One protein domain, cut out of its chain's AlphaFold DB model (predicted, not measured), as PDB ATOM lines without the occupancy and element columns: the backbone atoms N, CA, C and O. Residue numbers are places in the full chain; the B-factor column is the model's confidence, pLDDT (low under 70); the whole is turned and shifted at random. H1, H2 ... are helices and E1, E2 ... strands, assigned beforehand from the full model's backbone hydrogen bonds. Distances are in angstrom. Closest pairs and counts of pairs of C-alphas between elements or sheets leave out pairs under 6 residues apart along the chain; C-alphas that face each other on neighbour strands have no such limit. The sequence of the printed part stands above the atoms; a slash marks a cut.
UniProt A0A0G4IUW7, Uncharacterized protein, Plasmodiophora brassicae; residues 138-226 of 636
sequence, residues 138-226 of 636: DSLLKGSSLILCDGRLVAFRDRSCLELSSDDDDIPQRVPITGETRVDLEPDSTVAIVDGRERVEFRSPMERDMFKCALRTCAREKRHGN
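This is residues 138 to 226 of the 636 residues of an uncharacterized protein of Plasmodiophora brassicae (UniProt A0A0G4IUW7). Two small antiparallel sheets, E1 to E4 and E5 to E7, stand with their strands crossed and come closest at E1 and E7, while one long helix, H2, packs on one face of each and fills the open side between them. The short helix H1 sits beside E2 and H2. The 89 printed residues hold two named helices and seven named strands, in the order H1 E1 E2 E3 E4 E5 E6 E7 H2, and the class is mixed, helices and strands. The whole is compact, with a radius of gyration of the C-alphas of 12.3 A, and spans 37 by 33 by 24 A.

Look first at E1, residues 147 to 149, E2, residues 152 to 157, E3, residues 161 to 166, 16.2 A long, and E4, residues 173 to 176. Find C-alpha 161, where E3 begins, at (108.006, -78.294, 105.418). The second sheet holds E5, residues 183 to 185, E6, residues 191 to 194, and E7, residues 198 to 201. H2 runs 26.6 A from C-alpha 205 at (117.865, -83.652, 85.975) to C-alpha 223 at (115.139, -66.034, 105.677). H1 is residues 138 to 141.

E1 E2 E3 E4 form a meander, each strand the antiparallel neighbour of the one before, and this sheet is only just strongly twisted, its C-alphas lying up to 4.3 A off the best plane. Look for N 149 and O 152 at 2.8 A between E1 and E2, N 155 and O 163 at 2.9 A between E2 and E3, and N 162 and O 175 at 2.8 A between E3 and E4. H2 is on this sheet at a height of 10.5 A and runs across the strands, at 68 degrees to E1 on the local plane. E5 E6 E7 form a second meander, with N 184 and O 193 at 3.1 A and N 192 and O 200 at 2.9 A. H2 is on that sheet too, at a height of 10.0 A, and runs along E6 at 10 degrees on the local plane. With each sheet H2 makes two layers, a helix on one face. The closest C-alphas of E1 and E7 are those of Cys 149 and Glu 201, 5.5 A apart. H1 touches H2 at residues 211 to 218 alone, the closest C-alphas being Leu 141 and Ala 214 at 6.3 A, and only grazes the first sheet. In H2 every O i to N i+4 pair is within hydrogen-bond range; H1 is too short for one.

The C-alphas farthest apart, of Asp 168 and Asn 226, are 38.0 A apart. The printed part has no cut and no long link. Its mean pLDDT is 83.3; residues 187 to 189, 191 and 224 to 226 are under 70.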
ATOM      1  N   ASP A 138     106.999 -73.341  91.057       88.19
ATOM      2  CA  ASP A 138     105.864 -72.614  91.634       88.19
ATOM      3  C   ASP A 138     104.632 -73.520  91.832       88.19
ATOM      4  O   ASP A 138     103.955 -73.445  92.858       88.19
ATOM      5  N   SER A 139     104.387 -74.451  90.905       86.88
ATOM      6  CA  SER A 139     103.317 -75.455  91.027       86.88
ATOM      7  C   SER A 139     103.544 -76.417  92.201       86.88
ATOM      8  O   SER A 139     102.614 -76.708  92.957       86.88
ATOM      9  N   LEU A 140     104.788 -76.850  92.432       89.12
ATOM     10  CA  LEU A 140     105.154 -77.613  93.630       89.12
ATOM     11  C   LEU A 140     104.916 -76.811  94.909       89.12
ATOM     12  O   LEU A 140     104.363 -77.335  95.871       89.12
ATOM     13  N   LEU A 141     105.311 -75.536  94.923       88.94
ATOM     14  CA  LEU A 141     105.152 -74.652  96.083       88.94
ATOM     15  C   LEU A 141     103.691 -74.342  96.411       88.94
ATOM     16  O   LEU A 141     103.374 -74.043  97.564       88.94
ATOM     17  N   LYS A 142     102.812 -74.377  95.407       88.62
ATOM     18  CA  LYS A 142     101.356 -74.247  95.555       88.62
ATOM     19  C   LYS A 142     100.684 -75.556  95.981       88.62
ATOM     20  O   LYS A 142      99.493 -75.540  96.276       88.62
ATOM     21  N   GLY A 143     101.419 -76.669  95.998       87.12
ATOM     22  CA  GLY A 143     100.879 -77.999  96.280       87.12
ATOM     23  C   GLY A 143     100.006 -78.561  95.154       87.12
ATOM     24  O   GLY A 143      99.296 -79.537  95.372       87.12
ATOM     25  N   SER A 144     100.033 -77.964  93.957       85.06
ATOM     26  CA  SER A 144      99.288 -78.461  92.791       85.06
ATOM     27  C   SER A 144     100.026 -79.573  92.043       85.06
ATOM     28  O   SER A 144      99.462 -80.194  91.146       85.06
ATOM     29  N   SER A 145     101.290 -79.814  92.385       86.50
ATOM     30  CA  SER A 145     102.128 -80.845  91.777       86.50
ATOM     31  C   SER A 145     102.910 -81.599  92.849       86.50
ATOM     32  O   SER A 145     103.236 -81.043  93.898       86.50
ATOM     33  N   LEU A 146     103.216 -82.862  92.562       90.00
ATOM     34  CA  LEU A 146     104.015 -83.760  93.394       90.00
ATOM     35  C   LEU A 146     105.139 -84.335  92.530       90.00
ATOM     36  O   LEU A 146     104.926 -84.577  91.341       90.00
ATOM     37  N   ILE A 147     106.316 -84.566  93.112       90.38
ATOM     38  CA  ILE A 147     107.411 -85.267  92.424       90.38
ATOM     39  C   ILE A 147     107.491 -86.688  92.966       90.38
ATOM     40  O   ILE A 147     107.491 -86.866  94.179       90.38
ATOM     41  N   LEU A 148     107.592 -87.690  92.095       89.31
ATOM     42  CA  LEU A 148     107.819 -89.074  92.507       89.31
ATOM     43  C   LEU A 148     109.320 -89.396  92.456       89.31
ATOM     44  O   LEU A 148     109.871 -89.632  91.380       89.31
ATOM     45  N   CYS A 149     109.961 -89.425  93.621       88.44
ATOM     46  CA  CYS A 149     111.392 -89.656  93.807       88.44
ATOM     47  C   CYS A 149     111.617 -90.993  94.516       88.44
ATOM     48  O   CYS A 149     111.210 -91.143  95.663       88.44
ATOM     49  N   ASP A 150     112.250 -91.958  93.844       86.06
ATOM     50  CA  ASP A 150     112.576 -93.281  94.410       86.06
ATOM     51  C   ASP A 150     111.400 -93.969  95.147       86.06
ATOM     52  O   ASP A 150     111.505 -94.417  96.285       86.06
ATOM     53  N   GLY A 151     110.214 -93.956  94.523       86.31
ATOM     54  CA  GLY A 151     108.991 -94.527  95.108       86.31
ATOM     55  C   GLY A 151     108.329 -93.675  96.200       86.31
ATOM     56  O   GLY A 151     107.278 -94.055  96.703       86.31
ATOM     57  N   ARG A 152     108.887 -92.507  96.537       90.81
ATOM     58  CA  ARG A 152     108.310 -91.545  97.484       90.81
ATOM     59  C   ARG A 152     107.758 -90.326  96.759       90.81
ATOM     60  O   ARG A 152     108.423 -89.732  95.912       90.81
ATOM     61  N   LEU A 153     106.553 -89.906  97.114       91.81
ATOM     62  CA  LEU A 153     105.997 -88.628  96.690       91.81
ATOM     63  C   LEU A 153     106.572 -87.503  97.550       91.81
ATOM     64  O   LEU A 153     106.563 -87.560  98.778       91.81
ATOM     65  N   VAL A 154     107.066 -86.472  96.880       91.44
ATOM     66  CA  VAL A 154     107.684 -85.287  97.466       91.44
ATOM     67  C   VAL A 154     106.757 -84.097  97.247       91.44
ATOM     68  O   VAL A 154     106.459 -83.736  96.104       91.44
ATOM     69  N   ALA A 155     106.327 -83.470  98.340       92.12
ATOM     70  CA  ALA A 155     105.433 -82.315  98.340       92.12
ATOM     71  C   ALA A 155     105.996 -81.169  99.190       92.12
ATOM     72  O   ALA A 155     106.599 -81.392 100.239       92.12
ATOM     73  N   PHE A 156     105.746 -79.922  98.786       91.31
ATOM     74  CA  PHE A 156     105.988 -78.757  99.638       91.31
ATOM     75  C   PHE A 156     104.687 -78.372 100.332       91.31
ATOM     76  O   PHE A 156     103.751 -77.899  99.691       91.31
ATOM     77  N   ARG A 157     104.630 -78.543 101.653       88.19
ATOM     78  CA  ARG A 157     103.443 -78.212 102.441       88.19
ATOM     79  C   ARG A 157     103.636 -76.896 103.179       88.19
ATOM     80  O   ARG A 157     104.613 -76.697 103.912       88.19
ATOM     81  N   ASP A 158     102.712 -75.971 102.926       83.75
ATOM     82  CA  ASP A 158     102.665 -74.624 103.505       83.75
ATOM     83  C   ASP A 158     103.983 -73.845 103.355       83.75
ATOM     84  O   ASP A 158     104.322 -73.007 104.192       83.75
ATOM     85  N   ARG A 159     104.782 -74.185 102.328       87.25
ATOM     86  CA  ARG A 159     106.140 -73.666 102.066       87.25
ATOM     87  C   ARG A 159     107.108 -73.772 103.250       87.25
ATOM     88  O   ARG A 159     108.178 -73.160 103.248       87.25
ATOM     89  N   SER A 160     106.736 -74.533 104.275       85.81
ATOM     90  CA  SER A 160     107.397 -74.534 105.575       85.81
ATOM     91  C   SER A 160     107.986 -75.885 105.942       85.81
ATOM     92  O   SER A 160     108.913 -75.932 106.759       85.81
ATOM     93  N   CYS A 161     107.501 -76.943 105.301       89.31
ATOM     94  CA  CYS A 161     108.006 -78.294 105.418       89.31
ATOM     95  C   CYS A 161     107.954 -79.006 104.064       89.31
ATOM     96  O   CYS A 161     107.112 -78.716 103.211       89.31
ATOM     97  N   LEU A 162     108.894 -79.922 103.887       91.25
ATOM     98  CA  LEU A 162     108.907 -80.897 102.819       91.25
ATOM     99  C   LEU A 162     108.260 -82.178 103.348       91.25
ATOM    100  O   LEU A 162     108.672 -82.682 104.390       91.25
ATOM    101  N   GLU A 163     107.240 -82.674 102.666       91.81
ATOM    102  CA  GLU A 163     106.537 -83.908 103.006       91.81
ATOM    103  C   GLU A 163     106.986 -85.002 102.026       91.81
ATOM    104  O   GLU A 163     106.925 -84.813 100.812       91.81
ATOM    105  N   LEU A 164     107.509 -86.104 102.564       92.12
ATOM    106  CA  LEU A 164     107.956 -87.292 101.840       92.12
ATOM    107  C   LEU A 164     107.017 -88.440 102.225       92.12
ATOM    108  O   LEU A 164     107.028 -88.878 103.375       92.12
ATOM    109  N   SER A 165     106.186 -88.912 101.299       91.19
ATOM    110  CA  SER A 165     105.265 -90.031 101.539       91.19
ATOM    111  C   SER A 165     105.633 -91.226 100.667       91.19
ATOM    112  O   SER A 165     105.673 -91.096  99.446       91.19
ATOM    113  N   SER A 166     105.901 -92.375 101.284       91.56
ATOM    114  CA  SER A 166     106.016 -93.666 100.596       91.56
ATOM    115  C   SER A 166     104.637 -94.318 100.499       91.56
ATOM    116  O   SER A 166     103.822 -94.117 101.398       91.56
ATOM    117  N   ASP A 167     104.383 -95.122  99.465       86.88
ATOM    118  CA  ASP A 167     103.139 -95.905  99.360       86.88
ATOM    119  C   ASP A 167     102.979 -96.910 100.523       86.88
ATOM    120  O   ASP A 167     101.859 -97.278 100.872       86.88
ATOM    121  N   ASP A 168     104.092 -97.312 101.149       87.94
ATOM    122  CA  ASP A 168     104.128 -98.263 102.269       87.94
ATOM    123  C   ASP A 168     104.030 -97.601 103.663       87.94
ATOM    124  O   ASP A 168     103.860 -98.302 104.661       87.94
ATOM    125  N   ASP A 169     104.143 -96.269 103.756       84.06
ATOM    126  CA  ASP A 169     104.176 -95.553 105.036       84.06
ATOM    127  C   ASP A 169     102.839 -94.848 105.319       84.06
ATOM    128  O   ASP A 169     102.485 -93.862 104.674       84.06
ATOM    129  N   ASP A 170     102.132 -95.277 106.372       86.31
ATOM    130  CA  ASP A 170     100.876 -94.646 106.822       86.31
ATOM    131  C   ASP A 170     101.057 -93.182 107.278       86.31
ATOM    132  O   ASP A 170     100.090 -92.419 107.380       86.31
ATOM    133  N   ILE A 171     102.290 -92.781 107.606       89.00
ATOM    134  CA  ILE A 171     102.606 -91.455 108.140       89.00
ATOM    135  C   ILE A 171     103.688 -90.808 107.272       89.00
ATOM    136  O   ILE A 171     104.834 -91.260 107.291       89.00
ATOM    137  N   PRO A 172     103.375 -89.708 106.566       89.94
ATOM    138  CA  PRO A 172     104.354 -89.033 105.733       89.94
ATOM    139  C   PRO A 172     105.453 -88.387 106.585       89.94
ATOM    140  O   PRO A 172     105.192 -87.710 107.587       89.94
ATOM    141  N   GLN A 173     106.701 -88.563 106.162       90.88
ATOM    142  CA  GLN A 173     107.858 -87.967 106.809       90.88
ATOM    143  C   GLN A 173     107.905 -86.468 106.496       90.88
ATOM    144  O   GLN A 173     107.878 -86.055 105.339       90.88
ATOM    145  N   ARG A 174     108.000 -85.627 107.530       90.62
ATOM    146  CA  ARG A 174     108.061 -84.167 107.374       90.62
ATOM    147  C   ARG A 174     109.434 -83.631 107.733       90.62
ATOM    148  O   ARG A 174     109.866 -83.731 108.879       90.62
ATOM    149  N   VAL A 175     110.082 -82.995 106.767       88.44
ATOM    150  CA  VAL A 175     111.369 -82.319 106.933       88.44
ATOM    151  C   VAL A 175     111.115 -80.809 107.007       88.44
ATOM    152  O   VAL A 175     110.669 -80.211 106.026       88.44
ATOM    153  N   PRO A 176     111.334 -80.151 108.157       87.19
ATOM    154  CA  PRO A 176     111.127 -78.713 108.270       87.19
ATOM    155  C   PRO A 176     112.149 -77.963 107.412       87.19
ATOM    156  O   PRO A 176     113.351 -78.152 107.556       87.19
ATOM    157  N   ILE A 177     111.672 -77.068 106.547       86.88
ATOM    158  CA  ILE A 177     112.550 -76.200 105.759       86.88
ATOM    159  C   ILE A 177     112.924 -75.025 106.654       86.88
ATOM    160  O   ILE A 177     112.042 -74.305 107.123       86.88
ATOM    161  N   THR A 178     114.204 -74.814 106.921       82.19
ATOM    162  CA  THR A 178     114.692 -73.663 107.689       82.19
ATOM    163  C   THR A 178     115.385 -72.666 106.764       82.19
ATOM    164  O   THR A 178     115.724 -72.986 105.624       82.19
ATOM    165  N   GLY A 179     115.617 -71.436 107.232       73.38
ATOM    166  CA  GLY A 179     116.431 -70.481 106.474       73.38
ATOM    167  C   GLY A 179     117.859 -70.992 106.235       73.38
ATOM    168  O   GLY A 179     118.499 -70.614 105.254       73.38
ATOM    169  N   GLU A 180     118.355 -71.892 107.079       77.75
ATOM    170  CA  GLU A 180     119.690 -72.476 106.964       77.75
ATOM    171  C   GLU A 180     119.734 -73.723 106.084       77.75
ATOM    172  O   GLU A 180     120.835 -74.188 105.792       77.75
ATOM    173  N   THR A 181     118.580 -74.216 105.615       77.94
ATOM    174  CA  THR A 181     118.516 -75.483 104.893       77.94
ATOM    175  C   THR A 181     119.417 -75.458 103.657       77.94
ATOM    176  O   THR A 181     119.274 -74.598 102.777       77.94
ATOM    177  N   ARG A 182     120.389 -76.376 103.615       76.62
ATOM    178  CA  ARG A 182     121.360 -76.517 102.524       76.62
ATOM    179  C   ARG A 182     120.957 -77.667 101.617       76.62
ATOM    180  O   ARG A 182     120.472 -78.702 102.062       76.62
ATOM    181  N   VAL A 183     121.173 -77.444 100.324       76.44
ATOM    182  CA  VAL A 183     120.958 -78.441  99.279       76.44
ATOM    183  C   VAL A 183     122.297 -78.676  98.626       76.44
ATOM    184  O   VAL A 183     122.742 -77.858  97.812       76.44
ATOM    185  N   ASP A 184     122.924 -79.778  99.003       77.94
ATOM    186  CA  ASP A 184     124.136 -80.229  98.350       77.94
ATOM    187  C   ASP A 184     123.716 -81.113  97.177       77.94
ATOM    188  O   ASP A 184     122.955 -82.073  97.326       77.94
ATOM    189  N   LEU A 185     124.143 -80.717  95.980       72.44
ATOM    190  CA  LEU A 185     123.989 -81.530  94.784       72.44
ATOM    191  C   LEU A 185     125.301 -82.252  94.546       72.44
ATOM    192  O   LEU A 185     126.339 -81.587  94.455       72.44
ATOM    193  N   GLU A 186     125.258 -83.568  94.365       75.44
ATOM    194  CA  GLU A 186     126.417 -84.223  93.774       75.44
ATOM    195  C   GLU A 186     126.479 -83.809  92.294       75.44
ATOM    196  O   GLU A 186     125.455 -83.890  91.595       75.44
ATOM    197  N   PRO A 187     127.634 -83.317  91.814       58.12
ATOM    198  CA  PRO A 187     127.813 -82.984  90.409       58.12
ATOM    199  C   PRO A 187     127.480 -84.227  89.573       58.12
ATOM    200  O   PRO A 187     127.967 -85.314  89.860       58.12
ATOM    201  N   ASP A 188     126.594 -84.061  88.591       60.44
ATOM    202  CA  ASP A 188     126.111 -85.093  87.655       60.44
ATOM    203  C   ASP A 188     125.085 -86.116  88.176       60.44
ATOM    204  O   ASP A 188     124.626 -86.961  87.410       60.44
ATOM    205  N   SER A 189     124.622 -86.001  89.422       62.69
ATOM    206  CA  SER A 189     123.612 -86.918  89.965       62.69
ATOM    207  C   SER A 189     122.185 -86.371  89.847       62.69
ATOM    208  O   SER A 189     121.939 -85.164  89.944       62.69
ATOM    209  N   THR A 190     121.202 -87.260  89.727       74.94
ATOM    210  CA  THR A 190     119.798 -86.964  90.039       74.94
ATOM    211  C   THR A 190     119.557 -86.922  91.551       74.94
ATOM    212  O   THR A 190     118.431 -87.074  91.993       74.94
ATOM    213  N   VAL A 191     120.584 -86.713  92.374       69.81
ATOM    214  CA  VAL A 191     120.491 -86.816  93.827       69.81
ATOM    215  C   VAL A 191     120.611 -85.428  94.453       69.81
ATOM    216  O   VAL A 191     121.541 -84.673  94.168       69.81
ATOM    217  N   ALA A 192     119.669 -85.082  95.328       75.81
ATOM    218  CA  ALA A 192     119.802 -83.943  96.229       75.81
ATOM    219  C   ALA A 192     119.900 -84.431  97.672       75.81
ATOM    220  O   ALA A 192     119.087 -85.242  98.114       75.81
ATOM    221  N   ILE A 193     120.873 -83.897  98.407       72.50
ATOM    222  CA  ILE A 193     120.991 -84.115  99.845       72.50
ATOM    223  C   ILE A 193     120.428 -82.882 100.552       72.50
ATOM    224  O   ILE A 193     120.960 -81.777 100.413       72.50
ATOM    225  N   VAL A 194     119.339 -83.066 101.298       77.06
ATOM    226  CA  VAL A 194     118.695 -82.008 102.087       77.06
ATOM    227  C   VAL A 194     119.233 -82.069 103.514       77.06
ATOM    228  O   VAL A 194     119.088 -83.082 104.203       77.06
ATOM    229  N   ASP A 195     119.899 -80.994 103.943       74.94
ATOM    230  CA  ASP A 195     120.478 -80.834 105.287       74.94
ATOM    231  C   ASP A 195     121.436 -81.955 105.726       74.94
ATOM    232  O   ASP A 195     121.579 -82.249 106.914       74.94
ATOM    233  N   GLY A 196     122.109 -82.591 104.761       74.06
ATOM    234  CA  GLY A 196     123.059 -83.679 105.019       74.06
ATOM    235  C   GLY A 196     122.417 -84.972 105.535       74.06
ATOM    236  O   GLY A 196     123.142 -85.853 105.992       74.06
ATOM    237  N   ARG A 197     121.081 -85.074 105.526       76.06
ATOM    238  CA  ARG A 197     120.336 -86.165 106.179       76.06
ATOM    239  C   ARG A 197     119.476 -86.966 105.218       76.06
ATOM    240  O   ARG A 197     119.499 -88.187 105.283       76.06
ATOM    241  N   GLU A 198     118.747 -86.288 104.340       81.69
ATOM    242  CA  GLU A 198     117.816 -86.945 103.423       81.69
ATOM    243  C   GLU A 198     118.357 -86.917 102.004       81.69
ATOM    244  O   GLU A 198     118.652 -85.848 101.465       81.69
ATOM    245  N   ARG A 199     118.483 -88.103 101.410       86.12
ATOM    246  CA  ARG A 199     118.892 -88.288 100.020       86.12
ATOM    247  C   ARG A 199     117.636 -88.465  99.173       86.12
ATOM    248  O   ARG A 199     116.907 -89.433  99.356       86.12
ATOM    249  N   VAL A 200     117.394 -87.540  98.249       86.94
ATOM    250  CA  VAL A 200     116.265 -87.590  97.312       86.94
ATOM    251  C   VAL A 200     116.807 -87.853  95.915       86.94
ATOM    252  O   VAL A 200     117.555 -87.028  95.391       86.94
ATOM    253  N   GLU A 201     116.442 -88.990  95.325       89.75
ATOM    254  CA  GLU A 201     116.837 -89.367  93.966       89.75
ATOM    255  C   GLU A 201     115.691 -89.107  92.976       89.75
ATOM    256  O   GLU A 201     114.596 -89.658  93.085       89.75
ATOM    257  N   PHE A 202     115.941 -88.210  92.030       90.50
ATOM    258  CA  PHE A 202     115.018 -87.774  90.988       90.50
ATOM    259  C   PHE A 202     115.119 -88.683  89.759       90.50
ATOM    260  O   PHE A 202     116.157 -89.289  89.487       90.50
ATOM    261  N   ARG A 203     114.056 -88.751  88.958       88.31
ATOM    262  CA  ARG A 203     114.063 -89.529  87.709       88.31
ATOM    263  C   ARG A 203     114.757 -88.781  86.584       88.31
ATOM    264  O   ARG A 203     115.263 -89.395  85.649       88.31
ATOM    265  N   SER A 204     114.776 -87.452  86.666       88.19
ATOM    266  CA  SER A 204     115.406 -86.599  85.666       88.19
ATOM    267  C   SER A 204     116.178 -85.426  86.285       88.19
ATOM    268  O   SER A 204     115.837 -84.945  87.373       88.19
ATOM    269  N   PRO A 205     117.195 -84.892  85.581       86.06
ATOM    270  CA  PRO A 205     117.865 -83.652  85.975       86.06
ATOM    271  C   PRO A 205     116.906 -82.458  86.084       86.06
ATOM    272  O   PRO A 205     117.124 -81.574  86.908       86.06
ATOM    273  N   MET A 206     115.830 -82.445  85.291       86.56
ATOM    274  CA  MET A 206     114.821 -81.389  85.339       86.56
ATOM    275  C   MET A 206     114.016 -81.425  86.641       86.56
ATOM    276  O   MET A 206     113.832 -80.382  87.262       86.56
ATOM    277  N   GLU A 207     113.581 -82.606  87.090       88.94
ATOM    278  CA  GLU A 207     112.893 -82.754  88.380       88.94
ATOM    279  C   GLU A 207     113.769 -82.277  89.541       88.94
ATOM    280  O   GLU A 207     113.306 -81.542  90.417       88.94
ATOM    281  N   ARG A 208     115.061 -82.619  89.498       90.00
ATOM    282  CA  ARG A 208     116.061 -82.139  90.457       90.00
ATOM    283  C   ARG A 208     116.181 -80.617  90.435       90.00
ATOM    284  O   ARG A 208     116.200 -79.982  91.490       90.00
ATOM    285  N   ASP A 209     116.278 -80.013  89.253       88.25
ATOM    286  CA  ASP A 209     116.457 -78.566  89.109       88.25
ATOM    287  C   ASP A 209     115.193 -77.791  89.516       88.25
ATOM    288  O   ASP A 209     115.293 -76.745  90.168       88.25
ATOM    289  N   MET A 210     114.012 -78.345  89.233       89.56
ATOM    290  CA  MET A 210     112.723 -77.868  89.733       89.56
ATOM    291  C   MET A 210     112.675 -77.911  91.263       89.56
ATOM    292  O   MET A 210     112.419 -76.885  91.896       89.56
ATOM    293  N   PHE A 211     112.958 -79.068  91.867       90.75
ATOM    294  CA  PHE A 211     112.976 -79.229  93.321       90.75
ATOM    295  C   PHE A 211     113.942 -78.240  93.978       90.75
ATOM    296  O   PHE A 211     113.602 -77.549  94.940       90.75
ATOM    297  N   LYS A 212     115.145 -78.107  93.411       88.75
ATOM    298  CA  LYS A 212     116.156 -77.148  93.855       88.75
ATOM    299  C   LYS A 212     115.651 -75.709  93.784       88.75
ATOM    300  O   LYS A 212     115.938 -74.917  94.684       88.75
ATOM    301  N   CYS A 213     114.947 -75.348  92.715       88.75
ATOM    302  CA  CYS A 213     114.362 -74.025  92.563       88.75
ATOM    303  C   CYS A 213     113.294 -73.769  93.637       88.75
ATOM    304  O   CYS A 213     113.404 -72.786  94.373       88.75
ATOM    305  N   ALA A 214     112.346 -74.696  93.808       89.12
ATOM    306  CA  ALA A 214     111.289 -74.615  94.817       89.12
ATOM    307  C   ALA A 214     111.864 -74.474  96.236       89.12
ATOM    308  O   ALA A 214     111.525 -73.543  96.969       89.12
ATOM    309  N   LEU A 215     112.828 -75.324  96.592       86.62
ATOM    310  CA  LEU A 215     113.459 -75.319  97.909       86.62
ATOM    311  C   LEU A 215     114.237 -74.024  98.185       86.62
ATOM    312  O   LEU A 215     114.160 -73.475  99.283       86.62
ATOM    313  N   ARG A 216     114.939 -73.476  97.181       86.62
ATOM    314  CA  ARG A 216     115.601 -72.164  97.298       86.62
ATOM    315  C   ARG A 216     114.603 -71.036  97.514       86.62
ATOM    316  O   ARG A 216     114.904 -70.124  98.281       86.62
ATOM    317  N   THR A 217     113.455 -71.080  96.848       86.06
ATOM    318  CA  THR A 217     112.389 -70.089  97.028       86.06
ATOM    319  C   THR A 217     111.819 -70.165  98.443       86.06
ATOM    320  O   THR A 217     111.822 -69.147  99.133       86.06
ATOM    321  N   CYS A 218     111.484 -71.360  98.945       84.06
ATOM    322  CA  CYS A 218     111.080 -71.565 100.344       84.06
ATOM    323  C   CYS A 218     112.125 -71.063 101.351       84.06
ATOM    324  O   CYS A 218     111.796 -70.345 102.297       84.06
ATOM    325  N   ALA A 219     113.397 -71.419 101.154       81.25
ATOM    326  CA  ALA A 219     114.474 -71.014 102.052       81.25
ATOM    327  C   ALA A 219     114.676 -69.488 102.052       81.25
ATOM    328  O   ALA A 219     114.913 -68.901 103.108       81.25
ATOM    329  N   ARG A 220     114.546 -68.827 100.891       80.06
ATOM    330  CA  ARG A 220     114.570 -67.356 100.786       80.06
ATOM    331  C   ARG A 220     113.397 -66.726 101.528       80.06
ATOM    332  O   ARG A 220     113.624 -65.840 102.342       80.06
ATOM    333  N   GLU A 221     112.179 -67.211 101.304       79.50
ATOM    334  CA  GLU A 221     110.982 -66.700 101.984       79.50
ATOM    335  C   GLU A 221     111.101 -66.819 103.510       79.50
ATOM    336  O   GLU A 221     110.784 -65.870 104.225       79.50
ATOM    337  N   LYS A 222     111.654 -67.927 104.024       75.50
ATOM    338  CA  LYS A 222     111.886 -68.089 105.468       75.50
ATOM    339  C   LYS A 222     113.023 -67.243 106.027       75.50
ATOM    340  O   LYS A 222     112.902 -66.783 107.160       75.50
ATOM    341  N   ARG A 223     114.103 -67.007 105.271       70.44
ATOM    342  CA  ARG A 223     115.139 -66.034 105.677       70.44
ATOM    343  C   ARG A 223     114.532 -64.644 105.864       70.44
ATOM    344  O   ARG A 223     114.861 -63.967 106.828       70.44
ATOM    345  N   HIS A 224     113.580 -64.287 105.007       60.69
ATOM    346  CA  HIS A 224     112.930 -62.977 105.003       60.69
ATOM    347  C   HIS A 224     111.796 -62.822 106.034       60.69
ATOM    348  O   HIS A 224     111.222 -61.741 106.145       60.69
ATOM    349  N   GLY A 225     111.479 -63.864 106.814       58.44
ATOM    350  CA  GLY A 225     110.459 -63.832 107.869       58.44
ATOM    351  C   GLY A 225     110.905 -63.206 109.201       58.44
ATOM    352  O   GLY A 225     110.066 -62.996 110.076       58.44
ATOM    353  N   ASN A 226     112.192 -62.885 109.374       54.75
ATOM    354  CA  ASN A 226     112.698 -62.199 110.567       54.75
ATOM    355  C   ASN A 226     112.661 -60.673 110.374       54.75
ATOM    356  O   ASN A 226     113.125 -60.154 109.365       54.75
TER     357      ASN A 226